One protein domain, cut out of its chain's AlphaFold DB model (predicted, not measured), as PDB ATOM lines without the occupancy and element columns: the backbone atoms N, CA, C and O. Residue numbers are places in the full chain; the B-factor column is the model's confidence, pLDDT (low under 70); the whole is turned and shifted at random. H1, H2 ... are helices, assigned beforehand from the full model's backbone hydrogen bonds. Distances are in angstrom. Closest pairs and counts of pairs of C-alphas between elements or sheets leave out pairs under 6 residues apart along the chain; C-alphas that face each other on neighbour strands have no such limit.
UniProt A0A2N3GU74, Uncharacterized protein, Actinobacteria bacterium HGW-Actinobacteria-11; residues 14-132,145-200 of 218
ATOM      1  N   ALA A  14      29.241  26.924 -10.978       86.56
ATOM      2  CA  ALA A  14      29.620  27.540 -12.245       86.56
ATOM      3  C   ALA A  14      30.484  26.600 -13.097       86.56
ATOM      4  O   ALA A  14      30.187  26.401 -14.271       86.56
ATOM      5  N   ALA A  15      31.485  25.948 -12.496       88.88
ATOM      6  CA  ALA A  15      32.338  24.983 -13.186       88.88
ATOM      7  C   ALA A  15      31.551  23.778 -13.725       88.88
ATOM      8  O   ALA A  15      31.804  23.329 -14.839       88.88
ATOM      9  N   ARG A  16      30.570  23.266 -12.970       87.94
ATOM     10  CA  ARG A  16      29.709  22.164 -13.433       87.94
ATOM     11  C   ARG A  16      28.818  22.580 -14.594       87.94
ATOM     12  O   ARG A  16      28.744  21.844 -15.569       87.94
ATOM     13  N   VAL A  17      28.153  23.731 -14.489       89.31
ATOM     14  CA  VAL A  17      27.308  24.253 -15.574       89.31
ATOM     15  C   VAL A  17      28.159  24.479 -16.820       89.31
ATOM     16  O   VAL A  17      27.803  23.988 -17.882       89.31
ATOM     17  N   ALA A  18      29.322  25.120 -16.683       91.81
ATOM     18  CA  ALA A  18      30.248  25.329 -17.792       91.81
ATOM     19  C   ALA A  18      30.690  24.006 -18.434       91.81
ATOM     20  O   ALA A  18      30.660  23.884 -19.652       91.81
ATOM     21  N   LEU A  19      31.041  22.994 -17.633       92.69
ATOM     22  CA  LEU A  19      31.424  21.680 -18.148       92.69
ATOM     23  C   LEU A  19      30.285  21.009 -18.927       92.69
ATOM     24  O   LEU A  19      30.533  20.446 -19.988       92.69
ATOM     25  N   VAL A  20      29.046  21.083 -18.431       92.12
ATOM     26  CA  VAL A  20      27.871  20.551 -19.142       92.12
ATOM     27  C   VAL A  20      27.675  21.268 -20.474       92.12
ATOM     28  O   VAL A  20      27.552  20.606 -21.496       92.12
ATOM     29  N   LEU A  21      27.734  22.600 -20.482       93.75
ATOM     30  CA  LEU A  21      27.574  23.389 -21.705       93.75
ATOM     31  C   LEU A  21      28.689  23.123 -22.723       93.75
ATOM     32  O   LEU A  21      28.429  23.098 -23.921       93.75
ATOM     33  N   LEU A  22      29.920  22.879 -22.265       95.25
ATOM     34  CA  LEU A  22      31.028  22.479 -23.136       95.25
ATOM     35  C   LEU A  22      30.812  21.088 -23.738       95.25
ATOM     36  O   LEU A  22      31.091  20.890 -24.920       95.25
ATOM     37  N   LEU A  23      30.302  20.134 -22.952       93.94
ATOM     38  CA  LEU A  23      29.934  18.809 -23.456       93.94
ATOM     39  C   LEU A  23      28.804  18.905 -24.485       93.94
ATOM     40  O   LEU A  23      28.896  18.278 -25.536       93.94
ATOM     41  N   ASP A  24      27.781  19.716 -24.212       92.56
ATOM     42  CA  ASP A  24      26.635  19.903 -25.103       92.56
ATOM     43  C   ASP A  24      27.052  20.607 -26.405       92.56
ATOM     44  O   ASP A  24      26.711  20.141 -27.494       92.56
ATOM     45  N   ALA A  25      27.887  21.648 -26.327       93.88
ATOM     46  CA  ALA A  25      28.456  22.311 -27.499       93.88
ATOM     47  C   ALA A  25      29.352  21.368 -28.322       93.88
ATOM     48  O   ALA A  25      29.231  21.312 -29.545       93.88
ATOM     49  N   GLY A  26      30.225  20.600 -27.663       94.25
ATOM     50  CA  GLY A  26      31.101  19.630 -28.325       94.25
ATOM     51  C   GLY A  26      30.321  18.501 -29.001       94.25
ATOM     52  O   GLY A  26      30.632  18.133 -30.131       94.25
ATOM     53  N   MET A  27      29.272  18.000 -28.344       93.88
ATOM     54  CA  MET A  27      28.349  17.013 -28.904       93.88
ATOM     55  C   MET A  27      27.652  17.562 -30.151       93.88
ATOM     56  O   MET A  27      27.684  16.916 -31.192       93.88
ATOM     57  N   VAL A  28      27.073  18.764 -30.074       94.06
ATOM     58  CA  VAL A  28      26.371  19.394 -31.202       94.06
ATOM     59  C   VAL A  28      27.317  19.650 -32.373       94.06
ATOM     60  O   VAL A  28      27.030  19.213 -33.484       94.06
ATOM     61  N   LEU A  29      28.463  20.294 -32.140       94.31
ATOM     62  CA  LEU A  29      29.428  20.611 -33.197       94.31
ATOM     63  C   LEU A  29      30.031  19.350 -33.822       94.31
ATOM     64  O   LEU A  29      30.109  19.242 -35.047       94.31
ATOM     65  N   GLY A  30      30.433  18.384 -32.993       93.12
ATOM     66  CA  GLY A  30      31.029  17.133 -33.448       93.12
ATOM     67  C   GLY A  30      30.048  16.295 -34.265       93.12
ATOM     68  O   GLY A  30      30.359  15.910 -35.392       93.12
ATOM     69  N   SER A  31      28.840  16.068 -33.746       91.50
ATOM     70  CA  SER A  31      27.807  15.300 -34.447       91.50
ATOM     71  C   SER A  31      27.328  15.999 -35.715       91.50
ATOM     72  O   SER A  31      27.242  15.354 -36.759       91.50
ATOM     73  N   ALA A  32      27.101  17.316 -35.673       90.38
ATOM     74  CA  ALA A  32      26.736  18.079 -36.862       90.38
ATOM     75  C   ALA A  32      27.822  17.986 -37.943       90.38
ATOM     76  O   ALA A  32      27.488  17.793 -39.109       90.38
ATOM     77  N   LYS A  33      29.111  18.052 -37.574       92.06
ATOM     78  CA  LYS A  33      30.233  17.923 -38.517       92.06
ATOM     79  C   LYS A  33      30.355  16.522 -39.116       92.06
ATOM     80  O   LYS A  33      30.613  16.400 -40.315       92.06
ATOM     81  N   ILE A  34      30.182  15.478 -38.306       90.50
ATOM     82  CA  ILE A  34      30.201  14.089 -38.783       90.50
ATOM     83  C   ILE A  34      29.055  13.881 -39.773       90.50
ATOM     84  O   ILE A  34      29.291  13.431 -40.891       90.50
ATOM     85  N   LEU A  35      27.834  14.276 -39.412       86.69
ATOM     86  CA  LEU A  35      26.680  14.140 -40.300       86.69
ATOM     87  C   LEU A  35      26.837  14.971 -41.570       86.69
ATOM     88  O   LEU A  35      26.622  14.458 -42.659       86.69
ATOM     89  N   TRP A  36      27.322  16.203 -41.460       87.00
ATOM     90  CA  TRP A  36      27.621  17.034 -42.623       87.00
ATOM     91  C   TRP A  36      28.553  16.344 -43.629       87.00
ATOM     92  O   TRP A  36      28.405  16.495 -44.836       87.00
ATOM     93  N   SER A  37      29.522  15.580 -43.125       89.06
ATOM     94  CA  SER A  37      30.543  14.944 -43.958       89.06
ATOM     95  C   SER A  37      30.114  13.567 -44.482       89.06
ATOM     96  O   SER A  37      30.676  13.102 -45.470       89.06
ATOM     97  N   TYR A  38      29.153  12.902 -43.826       85.38
ATOM     98  CA  TYR A  38      28.907  11.465 -44.012       85.38
ATOM     99  C   TYR A  38      27.429  11.028 -44.035       85.38
ATOM    100  O   TYR A  38      27.170   9.843 -44.244       85.38
ATOM    101  N   ALA A  39      26.455  11.917 -43.803       71.44
ATOM    102  CA  ALA A  39      25.059  11.523 -43.568       71.44
ATOM    103  C   ALA A  39      24.309  11.013 -44.804       71.44
ATOM    104  O   ALA A  39      23.344  10.279 -44.624       71.44
ATOM    105  N   GLY A  40      24.734  11.362 -46.024       73.56
ATOM    106  CA  GLY A  40      23.911  11.132 -47.219       73.56
ATOM    107  C   GLY A  40      22.613  11.949 -47.172       73.56
ATOM    108  O   GLY A  40      22.528  12.946 -46.453       73.56
ATOM    109  N   THR A  41      21.601  11.548 -47.944       69.19
ATOM    110  CA  THR A  41      20.265  12.178 -47.929       69.19
ATOM    111  C   THR A  41      19.228  11.387 -47.124       69.19
ATOM    112  O   THR A  41      18.201  11.937 -46.731       69.19
ATOM    113  N   THR A  42      19.502  10.112 -46.852       65.56
ATOM    114  CA  THR A  42      18.667   9.133 -46.150       65.56
ATOM    115  C   THR A  42      19.544   8.233 -45.259       65.56
ATOM    116  O   THR A  42      20.774   8.281 -45.287       65.56
ATOM    117  N   VAL A  43      18.926   7.349 -44.468       61.75
ATOM    118  CA  VAL A  43      19.682   6.363 -43.669       61.75
ATOM    119  C   VAL A  43      20.396   5.346 -44.575       61.75
ATOM    120  O   VAL A  43      21.463   4.859 -44.209       61.75
ATOM    121  N   ALA A  44      19.828   5.043 -45.749       69.19
ATOM    122  CA  ALA A  44      20.271   3.961 -46.630       69.19
ATOM    123  C   ALA A  44      21.454   4.331 -47.545       69.19
ATOM    124  O   ALA A  44      22.217   3.450 -47.932       69.19
ATOM    125  N   ASP A  45      21.610   5.609 -47.893       80.06
ATOM    126  CA  ASP A  45      22.693   6.136 -48.742       80.06
ATOM    127  C   ASP A  45      23.807   6.828 -47.937       80.06
ATOM    128  O   ASP A  45      24.872   7.124 -48.478       80.06
ATOM    129  N   GLY A  46      23.590   7.077 -46.644       79.38
ATOM    130  CA  GLY A  46      24.617   7.585 -45.742       79.38
ATOM    131  C   GLY A  46      25.717   6.566 -45.430       79.38
ATOM    132  O   GLY A  46      25.518   5.351 -45.456       79.38
ATOM    133  N   SER A  47      26.903   7.060 -45.069       88.94
ATOM    134  CA  SER A  47      27.988   6.193 -44.606       88.94
ATOM    135  C   SER A  47      27.634   5.607 -43.242       88.94
ATOM    136  O   SER A  47      27.603   6.322 -42.236       88.94
ATOM    137  N   TRP A  48      27.437   4.288 -43.189       87.50
ATOM    138  CA  TRP A  48      27.160   3.579 -41.939       87.50
ATOM    139  C   TRP A  48      28.256   3.822 -40.886       87.50
ATOM    140  O   TRP A  48      27.946   3.983 -39.709       87.50
ATOM    141  N   VAL A  49      29.528   3.934 -41.297       90.56
ATOM    142  CA  VAL A  49      30.653   4.237 -40.391       90.56
ATOM    143  C   VAL A  49      30.482   5.621 -39.768       90.56
ATOM    144  O   VAL A  49      30.615   5.772 -38.554       90.56
ATOM    145  N   GLY A  50      30.149   6.630 -40.579       88.62
ATOM    146  CA  GLY A  50      29.909   7.991 -40.098       88.62
ATOM    147  C   GLY A  50      28.702   8.072 -39.160       88.62
ATOM    148  O   GLY A  50      28.780   8.700 -38.104       88.62
ATOM    149  N   GLN A  51      27.612   7.376 -39.490       88.50
ATOM    150  CA  GLN A  51      26.424   7.295 -38.635       88.50
ATOM    151  C   GLN A  51      26.733   6.610 -37.293       88.50
ATOM    152  O   GLN A  51      26.353   7.128 -36.241       88.50
ATOM    153  N   MET A  52      27.480   5.498 -37.301       90.69
ATOM    154  CA  MET A  52      27.909   4.807 -36.077       90.69
ATOM    155  C   MET A  52      28.851   5.663 -35.227       90.69
ATOM    156  O   MET A  52      28.723   5.687 -34.000       90.69
ATOM    157  N   LEU A  53      29.766   6.407 -35.855       92.50
ATOM    158  CA  LEU A  53      30.647   7.342 -35.157       92.50
ATOM    159  C   LEU A  53      29.846   8.474 -34.500       92.50
ATOM    160  O   LEU A  53      30.072   8.788 -33.331       92.50
ATOM    161  N   CYS A  54      28.873   9.043 -35.221       92.00
ATOM    162  CA  CYS A  54      27.975  10.067 -34.692       92.00
ATOM    163  C   CYS A  54      27.180   9.542 -33.490       92.00
ATOM    164  O   CYS A  54      27.170  10.179 -32.436       92.00
ATOM    165  N   LEU A  55      26.557   8.367 -33.623       91.94
ATOM    166  CA  LEU A  55      25.800   7.726 -32.548       91.94
ATOM    167  C   LEU A  55      26.681   7.485 -31.315       91.94
ATOM    168  O   LEU A  55      26.296   7.835 -30.202       91.94
ATOM    169  N   THR A  56      27.882   6.940 -31.514       93.25
ATOM    170  CA  THR A  56      28.830   6.660 -30.427       93.25
ATOM    171  C   THR A  56      29.235   7.939 -29.700       93.25
ATOM    172  O   THR A  56      29.175   7.986 -28.471       93.25
ATOM    173  N   LEU A  57      29.584   8.996 -30.443       93.94
ATOM    174  CA  LEU A  57      29.932  10.297 -29.872       93.94
ATOM    175  C   LEU A  57      28.787  10.850 -29.015       93.94
ATOM    176  O   LEU A  57      29.014  11.252 -27.875       93.94
ATOM    177  N   MET A  58      27.557  10.824 -29.535       93.50
ATOM    178  CA  MET A  58      26.384  11.307 -28.806       93.50
ATOM    179  C   MET A  58      26.115  10.495 -27.540       93.50
ATOM    180  O   MET A  58      25.843  11.072 -26.490       93.50
ATOM    181  N   VAL A  59      26.211   9.164 -27.612       92.31
ATOM    182  CA  VAL A  59      26.003   8.280 -26.456       92.31
ATOM    183  C   VAL A  59      27.038   8.565 -25.373       92.31
ATOM    184  O   VAL A  59      26.668   8.757 -24.214       92.31
ATOM    185  N   VAL A  60      28.319   8.647 -25.738       93.12
ATOM    186  CA  VAL A  60      29.410   8.953 -24.802       93.12
ATOM    187  C   VAL A  60      29.218  10.333 -24.178       93.12
ATOM    188  O   VAL A  60      29.295  10.458 -22.955       93.12
ATOM    189  N   ALA A  61      28.905  11.352 -24.982       92.31
ATOM    190  CA  ALA A  61      28.659  12.704 -24.493       92.31
ATOM    191  C   ALA A  61      27.454  12.754 -23.545       92.31
ATOM    192  O   ALA A  61      27.541  13.344 -22.472       92.31
ATOM    193  N   CYS A  62      26.359  12.066 -23.873       90.19
ATOM    194  CA  CYS A  62      25.175  11.982 -23.024       90.19
ATOM    195  C   CYS A  62      25.450  11.235 -21.707       90.19
ATOM    196  O   CYS A  62      24.963  11.649 -20.653       90.19
ATOM    197  N   ILE A  63      26.255  10.166 -21.723       88.75
ATOM    198  CA  ILE A  63      26.696   9.479 -20.499       88.75
ATOM    199  C   ILE A  63      27.564  10.419 -19.654       88.75
ATOM    200  O   ILE A  63      27.290  10.581 -18.466       88.75
ATOM    201  N   ALA A  64      28.561  11.078 -20.252       89.56
ATOM    202  CA  ALA A  64      29.430  12.035 -19.564       89.56
ATOM    203  C   ALA A  64      28.636  13.215 -18.980       89.56
ATOM    204  O   ALA A  64      28.832  13.614 -17.835       89.56
ATOM    205  N   ARG A  65      27.660  13.730 -19.725       88.31
ATOM    206  CA  ARG A  65      26.726  14.745 -19.244       88.31
ATOM    207  C   ARG A  65      25.961  14.243 -18.021       88.31
ATOM    208  O   ARG A  65      25.935  14.913 -16.991       88.31
ATOM    209  N   ASN A  66      25.399  13.037 -18.101       84.19
ATOM    210  CA  ASN A  66      24.627  12.428 -17.021       84.19
ATOM    211  C   ASN A  66      25.453  12.188 -15.747       84.19
ATOM    212  O   ASN A  66      24.905  12.310 -14.644       84.19
ATOM    213  N   THR A  67      26.742  11.855 -15.868       83.38
ATOM    214  CA  THR A  67      27.631  11.690 -14.706       83.38
ATOM    215  C   THR A  67      27.927  13.026 -14.028       83.38
ATOM    216  O   THR A  67      27.928  13.085 -12.798       83.38
ATOM    217  N   VAL A  68      28.077  14.112 -14.794       83.31
ATOM    218  CA  VAL A  68      28.264  15.472 -14.256       83.31
ATOM    219  C   VAL A  68      26.978  16.000 -13.603       83.31
ATOM    220  O   VAL A  68      27.035  16.647 -12.556       83.31
ATOM    221  N   THR A  69      25.803  15.683 -14.158       77.12
ATOM    222  CA  THR A  69      24.501  16.201 -13.689       77.12
ATOM    223  C   THR A  69      23.793  15.361 -12.608       77.12
ATOM    224  O   THR A  69      22.632  15.650 -12.325       77.12
ATOM    225  N   HIS A  70      24.450  14.339 -12.028       63.81
ATOM    226  CA  HIS A  70      23.990  13.329 -11.031       63.81
ATOM    227  C   HIS A  70      22.741  13.714 -10.160       63.81
ATOM    228  O   HIS A  70      22.577  14.878  -9.797       63.81
ATOM    229  N   PRO A  71      21.872  12.758  -9.716       50.94
ATOM    230  CA  PRO A  71      20.417  12.868  -9.485       50.94
ATOM    231  C   PRO A  71      19.964  13.772  -8.318       50.94
ATOM    232  O   PRO A  71      18.784  13.808  -7.954       50.94
ATOM    233  N   GLN A  72      20.869  14.564  -7.751       53.22
ATOM    234  CA  GLN A  72      20.574  15.679  -6.856       53.22
ATOM    235  C   GLN A  72      20.693  17.061  -7.519       53.22
ATOM    236  O   GLN A  72      20.605  18.046  -6.793       53.22
ATOM    237  N   THR A  73      20.787  17.143  -8.858       63.72
ATOM    238  CA  THR A  73      20.679  18.389  -9.650       63.72
ATOM    239  C   THR A  73      19.631  19.309  -9.042       63.72
ATOM    240  O   THR A  73      18.425  19.018  -9.052       63.72
ATOM    241  N   SER A  74      20.085  20.378  -8.399       74.19
ATOM    242  CA  SER A  74      19.153  21.270  -7.734       74.19
ATOM    243  C   SER A  74      18.228  21.863  -8.810       74.19
ATOM    244  O   SER A  74      18.632  21.961  -9.972       74.19
ATOM    245  N   PRO A  75      16.985  22.262  -8.493       78.00
ATOM    246  CA  PRO A  75      16.158  22.972  -9.467       78.00
ATOM    247  C   PRO A  75      16.891  24.175 -10.085       78.00
ATOM    248  O   PRO A  75      16.705  24.466 -11.258       78.00
ATOM    249  N   ARG A  76      17.786  24.818  -9.322       81.62
ATOM    250  CA  ARG A  76      18.632  25.920  -9.790       81.62
ATOM    251  C   ARG A  76      19.644  25.473 -10.848       81.62
ATOM    252  O   ARG A  76      19.806  26.167 -11.842       81.62
ATOM    253  N   ASP A  77      20.275  24.316 -10.664       82.69
ATOM    254  CA  ASP A  77      21.233  23.748 -11.622       82.69
ATOM    255  C   ASP A  77      20.517  23.374 -12.924       82.69
ATOM    256  O   ASP A  77      21.001  23.669 -14.012       82.69
ATOM    257  N   ALA A  78      19.330  22.765 -12.808       83.38
ATOM    258  CA  ALA A  78      18.509  22.401 -13.958       83.38
ATOM    259  C   ALA A  78      18.086  23.636 -14.767       83.38
ATOM    260  O   ALA A  78      18.142  23.591 -15.992       83.38
ATOM    261  N   ILE A  79      17.715  24.732 -14.090       87.56
ATOM    262  CA  ILE A  79      17.411  26.021 -14.729       87.56
ATOM    263  C   ILE A  79      18.658  26.600 -15.403       87.56
ATOM    264  O   ILE A  79      18.580  27.000 -16.555       87.56
ATOM    265  N   ALA A  80      19.803  26.637 -14.716       89.38
ATOM    266  CA  ALA A  80      21.028  27.214 -15.269       89.38
ATOM    267  C   ALA A  80      21.496  26.475 -16.533       89.38
ATOM    268  O   ALA A  80      21.842  27.116 -17.521       89.38
ATOM    269  N   ILE A  81      21.449  25.140 -16.515       90.31
ATOM    270  CA  ILE A  81      21.763  24.306 -17.681       90.31
ATOM    271  C   ILE A  81      20.745  24.554 -18.798       90.31
ATOM    272  O   ILE A  81      21.142  24.848 -19.914       90.31
ATOM    273  N   ALA A  82      19.444  24.520 -18.492       90.06
ATOM    274  CA  ALA A  82      18.382  24.780 -19.465       90.06
ATOM    275  C   ALA A  82      18.537  26.138 -20.169       90.06
ATOM    276  O   ALA A  82      18.431  26.221 -21.388       90.06
ATOM    277  N   VAL A  83      18.796  27.197 -19.398       93.38
ATOM    278  CA  VAL A  83      19.027  28.543 -19.933       93.38
ATOM    279  C   VAL A  83      20.291  28.568 -20.786       93.38
ATOM    280  O   VAL A  83      20.266  29.143 -21.868       93.38
ATOM    281  N   GLY A  84      21.375  27.930 -20.339       93.06
ATOM    282  CA  GLY A  84      22.611  27.838 -21.112       93.06
ATOM    283  C   GLY A  84      22.428  27.102 -22.442       93.06
ATOM    284  O   GLY A  84      22.850  27.623 -23.469       93.06
ATOM    285  N   ASP A  85      21.738  25.959 -22.444       93.56
ATOM    286  CA  ASP A  85      21.442  25.176 -23.651       93.56
ATOM    287  C   ASP A  85      20.628  26.007 -24.659       93.56
ATOM    288  O   ASP A  85      20.969  26.080 -25.839       93.56
ATOM    289  N   ILE A  86      19.581  26.696 -24.185       94.75
ATOM    290  CA  ILE A  86      18.766  27.599 -25.013       94.75
ATOM    291  C   ILE A  86      19.628  28.732 -25.576       94.75
ATOM    292  O   ILE A  86      19.570  29.006 -26.774       94.75
ATOM    293  N   LEU A  87      20.436  29.386 -24.735       96.62
ATOM    294  CA  LEU A  87      21.288  30.500 -25.153       96.62
ATOM    295  C   LEU A  87      22.324  30.071 -26.191       96.62
ATOM    296  O   LEU A  87      22.549  30.816 -27.139       96.62
ATOM    297  N   LEU A  88      22.920  28.882 -26.063       95.00
ATOM    298  CA  LEU A  88      23.848  28.351 -27.064       95.00
ATOM    299  C   LEU A  88      23.179  28.227 -28.436       95.00
ATOM    300  O   LEU A  88      23.748  28.663 -29.439       95.00
ATOM    301  N   VAL A  89      21.956  27.693 -28.492       94.75
ATOM    302  CA  VAL A  89      21.210  27.587 -29.753       94.75
ATOM    303  C   VAL A  89      20.831  28.974 -30.279       94.75
ATOM    304  O   VAL A  89      21.074  29.254 -31.448       94.75
ATOM    305  N   VAL A  90      20.322  29.873 -29.429       95.88
ATOM    306  CA  VAL A  90      19.980  31.258 -29.813       95.88
ATOM    307  C   VAL A  90      21.188  31.994 -30.393       95.88
ATOM    308  O   VAL A  90      21.076  32.620 -31.444       95.88
ATOM    309  N   VAL A  91      22.351  31.901 -29.744       96.19
ATOM    310  CA  VAL A  91      23.596  32.508 -30.235       96.19
ATOM    311  C   VAL A  91      23.992  31.897 -31.573       96.19
ATOM    312  O   VAL A  91      24.338  32.635 -32.488       96.19
ATOM    313  N   THR A  92      23.886  30.577 -31.727       94.44
ATOM    314  CA  THR A  92      24.204  29.906 -32.997       94.44
ATOM    315  C   THR A  92      23.278  30.376 -34.125       94.44
ATOM    316  O   THR A  92      23.759  30.677 -35.216       94.44
ATOM    317  N   ILE A  93      21.974  30.527 -33.860       93.31
ATOM    318  CA  ILE A  93      21.003  31.091 -34.814       93.31
ATOM    319  C   ILE A  93      21.371  32.533 -35.171       93.31
ATOM    320  O   ILE A  93      21.391  32.883 -36.347       93.31
ATOM    321  N   ALA A  94      21.691  33.368 -34.180       94.44
ATOM    322  CA  ALA A  94      22.064  34.759 -34.415       94.44
ATOM    323  C   ALA A  94      23.351  34.875 -35.249       94.44
ATOM    324  O   ALA A  94      23.422  35.703 -36.155       94.44
ATOM    325  N   VAL A  95      24.353  34.030 -34.979       94.69
ATOM    326  CA  VAL A  95      25.580  33.949 -35.785       94.69
ATOM    327  C   VAL A  95      25.244  33.521 -37.209       94.69
ATOM    328  O   VAL A  95      25.665  34.192 -38.144       94.69
ATOM    329  N   TRP A  96      24.438  32.472 -37.384       93.56
ATOM    330  CA  TRP A  96      24.004  32.015 -38.702       93.56
ATOM    331  C   TRP A  96      23.283  33.113 -39.491       93.56
ATOM    332  O   TRP A  96      23.637  33.370 -40.635       93.56
ATOM    333  N   GLN A  97      22.327  33.820 -38.885       90.81
ATOM    334  CA  GLN A  97      21.611  34.920 -39.542       90.81
ATOM    335  C   GLN A  97      22.544  36.054 -39.988       90.81
ATOM    336  O   GLN A  97      22.239  36.768 -40.939       90.81
ATOM    337  N   ARG A  98      23.677  36.237 -39.301       95.25
ATOM    338  CA  ARG A  98      24.676  37.255 -39.640       95.25
ATOM    339  C   ARG A  98      25.654  36.803 -40.713       95.25
ATOM    340  O   ARG A  98      26.068  37.632 -41.514       95.25
ATOM    341  N   THR A  99      26.045  35.534 -40.713       94.38
ATOM    342  CA  THR A  99      27.036  35.003 -41.657       94.38
ATOM    343  C   THR A  99      26.408  34.415 -42.915       94.38
ATOM    344  O   THR A  99      27.101  34.273 -43.917       94.38
ATOM    345  N   ALA A 100      25.126  34.041 -42.856       87.50
ATOM    346  CA  ALA A 100      24.431  33.208 -43.835       87.50
ATOM    347  C   ALA A 100      25.151  31.874 -44.137       87.50
ATOM    348  O   ALA A 100      24.888  31.237 -45.155       87.50
ATOM    349  N   ASP A 101      26.045  31.429 -43.247       89.38
ATOM    350  CA  ASP A 101      26.801  30.192 -43.429       89.38
ATOM    351  C   ASP A 101      25.882  28.982 -43.226       89.38
ATOM    352  O   ASP A 101      25.375  28.723 -42.132       89.38
ATOM    353  N   TYR A 102      25.680  28.219 -44.294       86.50
ATOM    354  CA  TYR A 102      24.775  27.078 -44.297       86.50
ATOM    355  C   TYR A 102      25.161  25.991 -43.281       86.50
ATOM    356  O   TYR A 102      24.279  25.385 -42.670       86.50
ATOM    357  N   PHE A 103      26.456  25.775 -43.029       88.31
ATOM    358  CA  PHE A 103      26.900  24.821 -42.016       88.31
ATOM    359  C   PHE A 103      26.554  25.305 -40.603       88.31
ATOM    360  O   PHE A 103      26.115  24.510 -39.775       88.31
ATOM    361  N   ILE A 104      26.674  26.604 -40.315       90.56
ATOM    362  CA  ILE A 104      26.253  27.151 -39.011       90.56
ATOM    363  C   ILE A 104      24.736  27.009 -38.836       90.56
ATOM    364  O   ILE A 104      24.270  26.641 -37.756       90.56
ATOM    365  N   GLY A 105      23.968  27.213 -39.907       88.25
ATOM    366  CA  GLY A 105      22.532  26.951 -39.903       88.25
ATOM    367  C   GLY A 105      22.192  25.486 -39.597       88.25
ATOM    368  O   GLY A 105      21.331  25.199 -38.764       88.25
ATOM    369  N   TRP A 106      22.933  24.552 -40.195       86.25
ATOM    370  CA  TRP A 106      22.830  23.120 -39.900       86.25
ATOM    371  C   TRP A 106      23.133  22.795 -38.431       86.25
ATOM    372  O   TRP A 106      22.379  22.062 -37.788       86.25
ATOM    373  N   VAL A 107      24.188  23.386 -37.861       91.62
ATOM    374  CA  VAL A 107      24.535  23.244 -36.437       91.62
ATOM    375  C   VAL A 107      23.403  23.762 -35.541       91.62
ATOM    376  O   VAL A 107      23.034  23.089 -34.578       91.62
ATOM    377  N   ALA A 108      22.816  24.921 -35.864       91.88
ATOM    378  CA  ALA A 108      21.689  25.484 -35.118       91.88
ATOM    379  C   ALA A 108      20.469  24.550 -35.139       91.88
ATOM    380  O   ALA A 108      19.861  24.295 -34.098       91.88
ATOM    381  N   CYS A 109      20.151  23.998 -36.312       88.62
ATOM    382  CA  CYS A 109      19.060  23.048 -36.493       88.62
ATOM    383  C   CYS A 109      19.280  21.755 -35.698       88.62
ATOM    384  O   CYS A 109      18.406  21.334 -34.936       88.62
ATOM    385  N   PHE A 110      20.471  21.159 -35.811       89.62
ATOM    386  CA  PHE A 110      20.844  19.972 -35.045       89.62
ATOM    387  C   PHE A 110      20.754  20.226 -33.534       89.62
ATOM    388  O   PHE A 110      20.175  19.424 -32.802       89.62
ATOM    389  N   GLY A 111      21.273  21.366 -33.066       92.38
ATOM    390  CA  GLY A 111      21.224  21.766 -31.661       92.38
ATOM    391  C   GLY A 111      19.797  21.936 -31.136       92.38
ATOM    392  O   GLY A 111      19.465  21.390 -30.083       92.38
ATOM    393  N   ALA A 112      18.927  22.627 -31.880       91.75
ATOM    394  CA  ALA A 112      17.520  22.802 -31.514       91.75
ATOM    395  C   ALA A 112      16.779  21.456 -31.431       91.75
ATOM    396  O   ALA A 112      16.016  21.208 -30.494       91.75
ATOM    397  N   PHE A 113      17.049  20.554 -32.375       89.81
ATOM    398  CA  PHE A 113      16.435  19.233 -32.414       89.81
ATOM    399  C   PHE A 113      16.930  18.309 -31.288       89.81
ATOM    400  O   PHE A 113      16.146  17.603 -30.646       89.81
ATOM    401  N   LEU A 114      18.225  18.355 -30.976       90.50
ATOM    402  CA  LEU A 114      18.790  17.626 -29.845       90.50
ATOM    403  C   LEU A 114      18.245  18.144 -28.506       90.50
ATOM    404  O   LEU A 114      17.898  17.355 -27.627       90.50
ATOM    405  N   LEU A 115      18.094  19.466 -28.369       91.88
ATOM    406  CA  LEU A 115      17.466  20.084 -27.201       91.88
ATOM    407  C   LEU A 115      16.009  19.631 -27.037       91.88
ATOM    408  O   LEU A 115      15.587  19.326 -25.916       91.88
ATOM    409  N   LEU A 116      15.254  19.548 -28.140       91.25
ATOM    410  CA  LEU A 116      13.875  19.058 -28.154       91.25
ATOM    411  C   LEU A 116      13.804  17.608 -27.660       91.25
ATOM    412  O   LEU A 116      13.100  17.316 -26.693       91.25
ATOM    413  N   THR A 117      14.547  16.708 -28.304       88.31
ATOM    414  CA  THR A 117      14.517  15.265 -28.014       88.31
ATOM    415  C   THR A 117      14.985  14.965 -26.592       88.31
ATOM    416  O   THR A 117      14.301  14.254 -25.853       88.31
ATOM    417  N   ALA A 118      16.084  15.580 -26.147       86.38
ATOM    418  CA  ALA A 118      16.566  15.436 -24.778       86.38
ATOM    419  C   ALA A 118      15.553  15.963 -23.746       86.38
ATOM    420  O   ALA A 118      15.309  15.301 -22.731       86.38
ATOM    421  N   SER A 119      14.935  17.124 -23.999       87.75
ATOM    422  CA  SER A 119      13.912  17.696 -23.110       87.75
ATOM    423  C   SER A 119      12.677  16.806 -23.026       87.75
ATOM    424  O   SER A 119      12.180  16.568 -21.924       87.75
ATOM    425  N   LEU A 120      12.218  16.266 -24.158       87.19
ATOM    426  CA  LEU A 120      11.073  15.365 -24.225       87.19
ATOM    427  C   LEU A 120      11.328  14.078 -23.435       87.19
ATOM    428  O   LEU A 120      10.531  13.726 -22.565       87.19
ATOM    429  N   CYS A 121      12.457  13.406 -23.670       84.06
ATOM    430  CA  CYS A 121      12.809  12.187 -22.941       84.06
ATOM    431  C   CYS A 121      12.900  12.434 -21.428       84.06
ATOM    432  O   CYS A 121      12.399  11.636 -20.635       84.06
ATOM    433  N   GLN A 122      13.498  13.551 -21.010       81.31
ATOM    434  CA  GLN A 122      13.619  13.899 -19.591       81.31
ATOM    435  C   GLN A 122      12.273  14.274 -18.960       81.31
ATOM    436  O   GLN A 122      12.029  13.937 -17.800       81.31
ATOM    437  N   PHE A 123      11.393  14.938 -19.709       84.19
ATOM    438  CA  PHE A 123      10.034  15.238 -19.273       84.19
ATOM    439  C   PHE A 123       9.212  13.957 -19.084       84.19
ATOM    440  O   PHE A 123       8.642  13.751 -18.013       84.19
ATOM    441  N   LEU A 124       9.225  13.052 -20.068       84.38
ATOM    442  CA  LEU A 124       8.542  11.757 -19.983       84.38
ATOM    443  C   LEU A 124       9.068  10.913 -18.818       84.38
ATOM    444  O   LEU A 124       8.278  10.361 -18.054       84.38
ATOM    445  N   ALA A 125      10.388  10.868 -18.618       77.69
ATOM    446  CA  ALA A 125      10.986  10.181 -17.477       77.69
ATOM    447  C   ALA A 125      10.493  10.755 -16.135       77.69
ATOM    448  O   ALA A 125      10.179   9.996 -15.218       77.69
ATOM    449  N   ALA A 126      10.369  12.083 -16.025       78.38
ATOM    450  CA  ALA A 126       9.845  12.729 -14.826       78.38
ATOM    451  C   ALA A 126       8.363  12.396 -14.578       78.38
ATOM    452  O   ALA A 126       7.980  12.178 -13.426       78.38
ATOM    453  N   LEU A 127       7.540  12.319 -15.631       80.31
ATOM    454  CA  LEU A 127       6.134  11.917 -15.527       80.31
ATOM    455  C   LEU A 127       5.983  10.455 -15.084       80.31
ATOM    456  O   LEU A 127       5.210  10.167 -14.170       80.31
ATOM    457  N   ILE A 128       6.758   9.542 -15.677       81.00
ATOM    458  CA  ILE A 128       6.753   8.116 -15.314       81.00
ATOM    459  C   ILE A 128       7.139   7.937 -13.836       81.00
ATOM    460  O   ILE A 128       6.482   7.197 -13.101       81.00
ATOM    461  N   ASP A 129       8.156   8.662 -13.364       74.69
ATOM    462  CA  ASP A 129       8.574   8.624 -11.958       74.69
ATOM    463  C   ASP A 129       7.493   9.161 -11.000       74.69
ATOM    464  O   ASP A 129       7.334   8.653  -9.882       74.69
ATOM    465  N   GLN A 130       6.722  10.171 -11.418       72.19
ATOM    466  CA  GLN A 130       5.603  10.696 -10.632       72.19
ATOM    467  C   GLN A 130       4.445   9.696 -10.533       72.19
ATOM    468  O   GLN A 130       3.906   9.524  -9.436       72.19
ATOM    469  N   ALA A 131       4.126   8.985 -11.618       75.56
ATOM    470  CA  ALA A 131       3.031   8.013 -11.688       75.56
ATOM    471  C   ALA A 131       3.271   6.722 -10.876       75.56
ATOM    472  O   ALA A 131       2.350   5.933 -10.669       75.56
ATOM    473  N   ARG A 132       4.493   6.488 -10.374       74.00
ATOM    474  CA  ARG A 132       4.837   5.261  -9.634       74.00
ATOM    475  C   ARG A 132       4.015   5.112  -8.329       74.00
ATOM    476  O   ARG A 132       3.889   6.095  -7.593       74.00
ATOM    477  N   ALA A 145       8.886  14.738  -4.476       68.88
ATOM    478  CA  ALA A 145       7.787  15.039  -5.395       68.88
ATOM    479  C   ALA A 145       7.802  16.509  -5.846       68.88
ATOM    480  O   ALA A 145       7.791  16.780  -7.043       68.88
ATOM    481  N   HIS A 146       7.955  17.452  -4.909       69.38
ATOM    482  CA  HIS A 146       8.083  18.880  -5.229       69.38
ATOM    483  C   HIS A 146       9.303  19.179  -6.108       69.38
ATOM    484  O   HIS A 146       9.232  19.986  -7.036       69.38
ATOM    485  N   ARG A 147      10.433  18.512  -5.846       70.94
ATOM    486  CA  ARG A 147      11.640  18.660  -6.664       70.94
ATOM    487  C   ARG A 147      11.442  18.111  -8.082       70.94
ATOM    488  O   ARG A 147      11.856  18.769  -9.030       70.94
ATOM    489  N   LEU A 148      10.791  16.956  -8.231       73.50
ATOM    490  CA  LEU A 148      10.470  16.369  -9.536       73.50
ATOM    491  C   LEU A 148       9.476  17.226 -10.323       73.50
ATOM    492  O   LEU A 148       9.676  17.414 -11.517       73.50
ATOM    493  N   ALA A 149       8.461  17.787  -9.664       76.50
ATOM    494  CA  ALA A 149       7.508  18.694 -10.298       76.50
ATOM    495  C   ALA A 149       8.209  19.943 -10.850       76.50
ATOM    496  O   ALA A 149       8.035  20.276 -12.016       76.50
ATOM    497  N   ARG A 150       9.092  20.575 -10.062       77.50
ATOM    498  CA  ARG A 150       9.882  21.729 -10.525       77.50
ATOM    499  C   ARG A 150      10.777  21.387 -11.713       77.50
ATOM    500  O   ARG A 150      10.854  22.166 -12.655       77.50
ATOM    501  N   ILE A 151      11.442  20.231 -11.684       79.06
ATOM    502  CA  ILE A 151      12.261  19.774 -12.815       79.06
ATOM    503  C   ILE A 151      11.376  19.542 -14.045       79.06
ATOM    504  O   ILE A 151      11.739  19.989 -15.126       79.06
ATOM    505  N   ALA A 152      10.205  18.920 -13.892       81.06
ATOM    506  CA  ALA A 152       9.266  18.713 -14.993       81.06
ATOM    507  C   ALA A 152       8.798  20.045 -15.606       81.06
ATOM    508  O   ALA A 152       8.785  20.168 -16.826       81.06
ATOM    509  N   THR A 153       8.505  21.065 -14.792       83.31
ATOM    510  CA  THR A 153       8.168  22.413 -15.283       83.31
ATOM    511  C   THR A 153       9.318  23.036 -16.072       83.31
ATOM    512  O   THR A 153       9.093  23.583 -17.147       83.31
ATOM    513  N   VAL A 154      10.559  22.915 -15.583       83.00
ATOM    514  CA  VAL A 154      11.746  23.383 -16.319       83.00
ATOM    515  C   VAL A 154      11.864  22.663 -17.662       83.00
ATOM    516  O   VAL A 154      12.112  23.314 -18.670       83.00
ATOM    517  N   ARG A 155      11.636  21.342 -17.702       86.38
ATOM    518  CA  ARG A 155      11.699  20.555 -18.945       86.38
ATOM    519  C   ARG A 155      10.575  20.861 -19.923       86.38
ATOM    520  O   ARG A 155      10.806  20.852 -21.126       86.38
ATOM    521  N   LEU A 156       9.386  21.180 -19.427       86.44
ATOM    522  CA  LEU A 156       8.298  21.662 -20.267       86.44
ATOM    523  C   LEU A 156       8.645  23.023 -20.887       86.44
ATOM    524  O   LEU A 156       8.428  23.232 -22.077       86.44
ATOM    525  N   GLY A 157       9.247  23.921 -20.102       87.69
ATOM    526  CA  GLY A 157       9.747  25.205 -20.594       87.69
ATOM    527  C   GLY A 157      10.844  25.051 -21.651       87.69
ATOM    528  O   GLY A 157      10.781  25.705 -22.690       87.69
ATOM    529  N   THR A 158      11.812  24.149 -21.443       87.88
ATOM    530  CA  THR A 158      12.845  23.875 -22.459       87.88
ATOM    531  C   THR A 158      12.271  23.228 -23.707       87.88
ATOM    532  O   THR A 158      12.727  23.548 -24.799       87.88
ATOM    533  N   LEU A 159      11.257  22.368 -23.577       89.69
ATOM    534  CA  LEU A 159      10.557  21.787 -24.719       89.69
ATOM    535  C   LEU A 159       9.878  22.877 -25.561       89.69
ATOM    536  O   LEU A 159      10.078  22.924 -26.770       89.69
ATOM    537  N   ALA A 160       9.132  23.782 -24.922       91.38
ATOM    538  CA  ALA A 160       8.489  24.902 -25.606       91.38
ATOM    539  C   ALA A 160       9.516  25.816 -26.298       91.38
ATOM    540  O   ALA A 160       9.328  26.191 -27.455       91.38
ATOM    541  N   ALA A 161      10.631  26.118 -25.624       91.06
ATOM    542  CA  ALA A 161      11.727  26.879 -26.214       91.06
ATOM    543  C   ALA A 161      12.339  26.158 -27.424       91.06
ATOM    544  O   ALA A 161      12.533  26.779 -28.462       91.06
ATOM    545  N   ALA A 162      12.588  24.850 -27.331       90.44
ATOM    546  CA  ALA A 162      13.140  24.058 -28.429       90.44
ATOM    547  C   ALA A 162      12.218  24.035 -29.657       90.44
ATOM    548  O   ALA A 162      12.699  24.163 -30.778       90.44
ATOM    549  N   ILE A 163      10.898  23.946 -29.452       89.62
ATOM    550  CA  ILE A 163       9.907  24.073 -30.532       89.62
ATOM    551  C   ILE A 163      10.008  25.457 -31.185       89.62
ATOM    552  O   ILE A 163      10.112  25.548 -32.405       89.62
ATOM    553  N   GLY A 164      10.032  26.531 -30.388       90.44
ATOM    554  CA  GLY A 164      10.185  27.893 -30.909       90.44
ATOM    555  C   GLY A 164      11.489  28.092 -31.691       90.44
ATOM    556  O   GLY A 164      11.488  28.723 -32.745       90.44
ATOM    557  N   LEU A 165      12.590  27.502 -31.220       90.81
ATOM    558  CA  LEU A 165      13.882  27.530 -31.907       90.81
ATOM    559  C   LEU A 165      13.846  26.751 -33.225       90.81
ATOM    560  O   LEU A 165      14.378  27.245 -34.211       90.81
ATOM    561  N   LEU A 166      13.184  25.588 -33.270       87.06
ATOM    562  CA  LEU A 166      12.981  24.821 -34.505       87.06
ATOM    563  C   LEU A 166      12.169  25.598 -35.545       87.06
ATOM    564  O   LEU A 166      12.510  25.581 -36.724       87.06
ATOM    565  N   VAL A 167      11.139  26.325 -35.107       87.44
ATOM    566  CA  VAL A 167      10.389  27.243 -35.976       87.44
ATOM    567  C   VAL A 167      11.295  28.366 -36.488       87.44
ATOM    568  O   VAL A 167      11.255  28.689 -37.668       87.44
ATOM    569  N   ALA A 168      12.170  28.926 -35.648       86.00
ATOM    570  CA  ALA A 168      13.097  29.981 -36.069       86.00
ATOM    571  C   ALA A 168      14.129  29.516 -37.116       86.00
ATOM    572  O   ALA A 168      14.599  30.324 -37.916       86.00
ATOM    573  N   VAL A 169      14.474  28.225 -37.130       83.88
ATOM    574  CA  VAL A 169      15.392  27.620 -38.113       83.88
ATOM    575  C   VAL A 169      14.670  26.898 -39.251       83.88
ATOM    576  O   VAL A 169      15.326  26.302 -40.103       83.88
ATOM    577  N   SER A 170      13.336  26.952 -39.317       76.00
ATOM    578  CA  SER A 170      12.569  26.185 -40.305       76.00
ATOM    579  C   SER A 170      12.883  26.584 -41.748       76.00
ATOM    580  O   SER A 170      12.717  25.765 -42.642       76.00
ATOM    581  N   GLY A 171      13.354  27.815 -41.976       67.69
ATOM    582  CA  GLY A 171      13.770  28.313 -43.291       67.69
ATOM    583  C   GLY A 171      15.160  27.855 -43.753       67.69
ATOM    584  O   GLY A 171      15.528  28.138 -44.887       67.69
ATOM    585  N   ILE A 172      15.944  27.169 -42.909       65.06
ATOM    586  CA  ILE A 172      17.300  26.696 -43.262       65.06
ATOM    587  C   ILE A 172      17.238  25.571 -44.287       65.06
ATOM    588  O   ILE A 172      18.102  25.468 -45.158       65.06
ATOM    589  N   HIS A 173      16.216  24.728 -44.184       56.44
ATOM    590  CA  HIS A 173      15.960  23.633 -45.096       56.44
ATOM    591  C   HIS A 173      14.496  23.692 -45.490       56.44
ATOM    592  O   HIS A 173      13.617  23.555 -44.649       56.44
ATOM    593  N   GLU A 174      14.215  23.809 -46.781       55.22
ATOM    594  CA  GLU A 174      13.011  23.186 -47.320       55.22
ATOM    595  C   GLU A 174      13.166  21.682 -47.059       55.22
ATOM    596  O   GLU A 174      13.848  20.977 -47.802       55.22
ATOM    597  N   TRP A 175      12.696  21.228 -45.894       55.81
ATOM    598  CA  TRP A 175      13.023  19.928 -45.323       55.81
ATOM    599  C   TRP A 175      12.706  18.816 -46.320       55.81
ATOM    600  O   TRP A 175      11.555  18.404 -46.472       55.81
ATOM    601  N   LYS A 176      13.738  18.265 -46.963       62.56
ATOM    602  CA  LYS A 176      13.617  16.931 -47.540       62.56
ATOM    603  C   LYS A 176      13.392  15.994 -46.363       62.56
ATOM    604  O   LYS A 176      14.313  15.767 -45.579       62.56
ATOM    605  N   LEU A 177      12.155  15.509 -46.227       65.50
ATOM    606  CA  LEU A 177      11.677  14.676 -45.113       65.50
ATOM    607  C   LEU A 177      12.673  13.560 -44.745       65.50
ATOM    608  O   LEU A 177      12.876  13.275 -43.571       65.50
ATOM    609  N   GLN A 178      13.388  13.027 -45.738       69.38
ATOM    610  CA  GLN A 178      14.368  11.960 -45.557       69.38
ATOM    611  C   GLN A 178      15.557  12.317 -44.642       69.38
ATOM    612  O   GLN A 178      16.044  11.458 -43.909       69.38
ATOM    613  N   ILE A 179      16.019  13.574 -44.640       69.56
ATOM    614  CA  ILE A 179      17.128  14.016 -43.775       69.56
ATOM    615  C   ILE A 179      16.653  14.116 -42.318       69.56
ATOM    616  O   ILE A 179      17.404  13.818 -41.385       69.56
ATOM    617  N   PHE A 180      15.388  14.495 -42.116       73.38
ATOM    618  CA  PHE A 180      14.785  14.565 -40.788       73.38
ATOM    619  C   PHE A 180      14.683  13.181 -40.147       73.38
ATOM    620  O   PHE A 180      15.015  13.038 -38.973       73.38
ATOM    621  N   ASP A 181      14.323  12.154 -40.920       75.56
ATOM    622  CA  ASP A 181      14.215  10.778 -40.424       75.56
ATOM    623  C   ASP A 181      15.544  10.270 -39.841       75.56
ATOM    624  O   ASP A 181      15.572   9.690 -38.753       75.56
ATOM    625  N   VAL A 182      16.664  10.552 -40.521       78.00
ATOM    626  CA  VAL A 182      18.017  10.207 -40.046       78.00
ATOM    627  C   VAL A 182      18.322  10.906 -38.720       78.00
ATOM    628  O   VAL A 182      18.808  10.278 -37.775       78.00
ATOM    629  N   LEU A 183      18.022  12.204 -38.631       80.44
ATOM    630  CA  LEU A 183      18.253  13.010 -37.431       80.44
ATOM    631  C   LEU A 183      17.416  12.518 -36.247       80.44
ATOM    632  O   LEU A 183      17.950  12.338 -35.149       80.44
ATOM    633  N   VAL A 184      16.124  12.267 -36.465       82.94
ATOM    634  CA  VAL A 184      15.202  11.714 -35.463       82.94
ATOM    635  C   VAL A 184      15.730  10.381 -34.953       82.94
ATOM    636  O   VAL A 184      15.913  10.217 -33.747       82.94
ATOM    637  N   LEU A 185      16.035   9.452 -35.861       84.69
ATOM    638  CA  LEU A 185      16.487   8.115 -35.498       84.69
ATOM    639  C   LEU A 185      17.774   8.161 -34.671       84.69
ATOM    640  O   LEU A 185      17.831   7.552 -33.601       84.69
ATOM    641  N   LEU A 186      18.793   8.897 -35.125       85.12
ATOM    642  CA  LEU A 186      20.085   8.968 -34.440       85.12
ATOM    643  C   LEU A 186      19.979   9.625 -33.066       85.12
ATOM    644  O   LEU A 186      20.507   9.092 -32.089       85.12
ATOM    645  N   THR A 187      19.286  10.758 -32.969       86.31
ATOM    646  CA  THR A 187      19.188  11.505 -31.705       86.31
ATOM    647  C   THR A 187      18.370  10.755 -30.661       86.31
ATOM    648  O   THR A 187      18.828  10.598 -29.528       86.31
ATOM    649  N   VAL A 188      17.204  10.213 -31.032       87.25
ATOM    650  CA  VAL A 188      16.365   9.420 -30.125       87.25
ATOM    651  C   VAL A 188      17.112   8.165 -29.677       87.25
ATOM    652  O   VAL A 188      17.162   7.884 -28.477       87.25
ATOM    653  N   SER A 189      17.759   7.451 -30.605       87.50
ATOM    654  CA  SER A 189      18.545   6.254 -30.276       87.50
ATOM    655  C   SER A 189      19.680   6.577 -29.310       87.50
ATOM    656  O   SER A 189      19.846   5.882 -28.308       87.50
ATOM    657  N   ALA A 190      20.424   7.659 -29.557       88.12
ATOM    658  CA  ALA A 190      21.518   8.082 -28.694       88.12
ATOM    659  C   ALA A 190      21.037   8.415 -27.274       88.12
ATOM    660  O   ALA A 190      21.607   7.929 -26.294       88.12
ATOM    661  N   VAL A 191      19.969   9.210 -27.154       85.44
ATOM    662  CA  VAL A 191      19.421   9.644 -25.861       85.44
ATOM    663  C   VAL A 191      18.881   8.453 -25.066       85.44
ATOM    664  O   VAL A 191      19.163   8.332 -23.868       85.44
ATOM    665  N   LEU A 192      18.138   7.551 -25.713       87.12
ATOM    666  CA  LEU A 192      17.593   6.356 -25.066       87.12
ATOM    667  C   LEU A 192      18.701   5.387 -24.648       87.12
ATOM    668  O   LEU A 192      18.711   4.936 -23.500       87.12
ATOM    669  N   LEU A 193      19.666   5.118 -25.529       89.31
ATOM    670  CA  LEU A 193      20.777   4.213 -25.243       89.31
ATOM    671  C   LEU A 193      21.659   4.750 -24.110       89.31
ATOM    672  O   LEU A 193      21.952   4.026 -23.158       89.31
ATOM    673  N   ALA A 194      22.004   6.040 -24.137       87.25
ATOM    674  CA  ALA A 194      22.741   6.681 -23.052       87.25
ATOM    675  C   ALA A 194      21.974   6.620 -21.723       87.25
ATOM    676  O   ALA A 194      22.573   6.389 -20.666       87.25
ATOM    677  N   SER A 195      20.649   6.791 -21.756       83.00
ATOM    678  CA  SER A 195      19.789   6.698 -20.571       83.00
ATOM    679  C   SER A 195      19.735   5.278 -20.003       83.00
ATOM    680  O   SER A 195      19.818   5.105 -18.780       83.00
ATOM    681  N   ALA A 196      19.647   4.264 -20.868       85.88
ATOM    682  CA  ALA A 196      19.672   2.855 -20.491       85.88
ATOM    683  C   ALA A 196      21.017   2.476 -19.854       85.88
ATOM    684  O   ALA A 196      21.042   1.998 -18.717       85.88
ATOM    685  N   ILE A 197      22.133   2.797 -20.518       86.69
ATOM    686  CA  ILE A 197      23.492   2.536 -20.018       86.69
ATOM    687  C   ILE A 197      23.718   3.243 -18.679       86.69
ATOM    688  O   ILE A 197      24.141   2.619 -17.707       86.69
ATOM    689  N   SER A 198      23.368   4.529 -18.582       83.62
ATOM    690  CA  SER A 198      23.514   5.297 -17.336       83.62
ATOM    691  C   SER A 198      22.715   4.680 -16.185       83.62
ATOM    692  O   SER A 198      23.149   4.700 -15.032       83.62
ATOM    693  N   SER A 199      21.530   4.140 -16.472       80.56
ATOM    694  CA  SER A 199      20.691   3.478 -15.471       80.56
ATOM    695  C   SER A 199      21.272   2.140 -15.036       80.56
ATOM    696  O   SER A 199      21.263   1.841 -13.842       80.56
ATOM    697  N   TRP A 200      21.846   1.386 -15.970       83.75
ATOM    698  CA  TRP A 200      22.502   0.120 -15.677       83.75
ATOM    699  C   TRP A 200      23.775   0.307 -14.842       83.75
ATOM    700  O   TRP A 200      23.918  -0.335 -13.805       83.75
TER     701      TRP A 200
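AT A GLANCE: This is residues 14 to 132 and 145 to 200 of the 218 residues of an uncharacterized protein of Actinobacteria bacterium HGW-Actinobacteria-11 (UniProt A0A2N3GU74). The long helix H4 runs through the middle, and H5, H3, H1, H2 and H6, in that order, make a horseshoe round it, open between H5 and H6. H3, H4 and H5 form an up-and-down bundle, each running against the one before, while H1 and H6 cross H4 steeply. The printed part has 175 residues with six named helices, H1 to H6 in order, and no named strand: all helix. It is compact, with a radius of gyration of the C-alphas of 15.9 A and spans of 45 by 36 by 30 A.

HOW THE PARTS SIT: Start with H1, residues 14 to 38; it makes a hairpin with H2, residues 48 to 68, at a shallow tilt of 6 degrees, closest at the C-alphas of Ser 31 and Cys 54, 5.2 A. H3, residues 75 to 99, makes a hairpin with H4, residues 102 to 131, closest at C-alphas 96 and 104, 5.4 A. H5, residues 145 to 168, touches H4 opposite ways at a shallow 26 degrees, closest at C-alphas 116 and 162, 5.1 A. H6, residues 177 to 200, touches H2 at a steep 43 degrees, closest at C-alphas 59 and 194, 5.0 A. H4 is the hub, touching H1, H3, H5 and H6; H2 and H4 are apart. Every O i to N i+4 pair is within hydrogen-bond range in H1 to H5, and 19 of 20 in H6.

IN THESE COORDINATES: Find C-alpha 14 at (29.620, 27.540, -12.245); from there H1 runs 35.6 A. H2 covers 30.1 A, H3 36.0 A, H4 43.6 A and H5 34.5 A. H6 runs 34.6 A to C-alpha 200 at (22.502, 0.120, -15.677).

THE WHOLE: The farthest C-alphas, of Thr 99 and Arg 132, are 49.0 A apart. Residues 133 to 144 are not printed; C-alphas 132 and 145 are 11.1 A apart across this cut. Of the links printed whole, none is long. Look for pLDDT under 70 at residues 41 to 44, 70 to 73, 145 to 146 and 171 to 179.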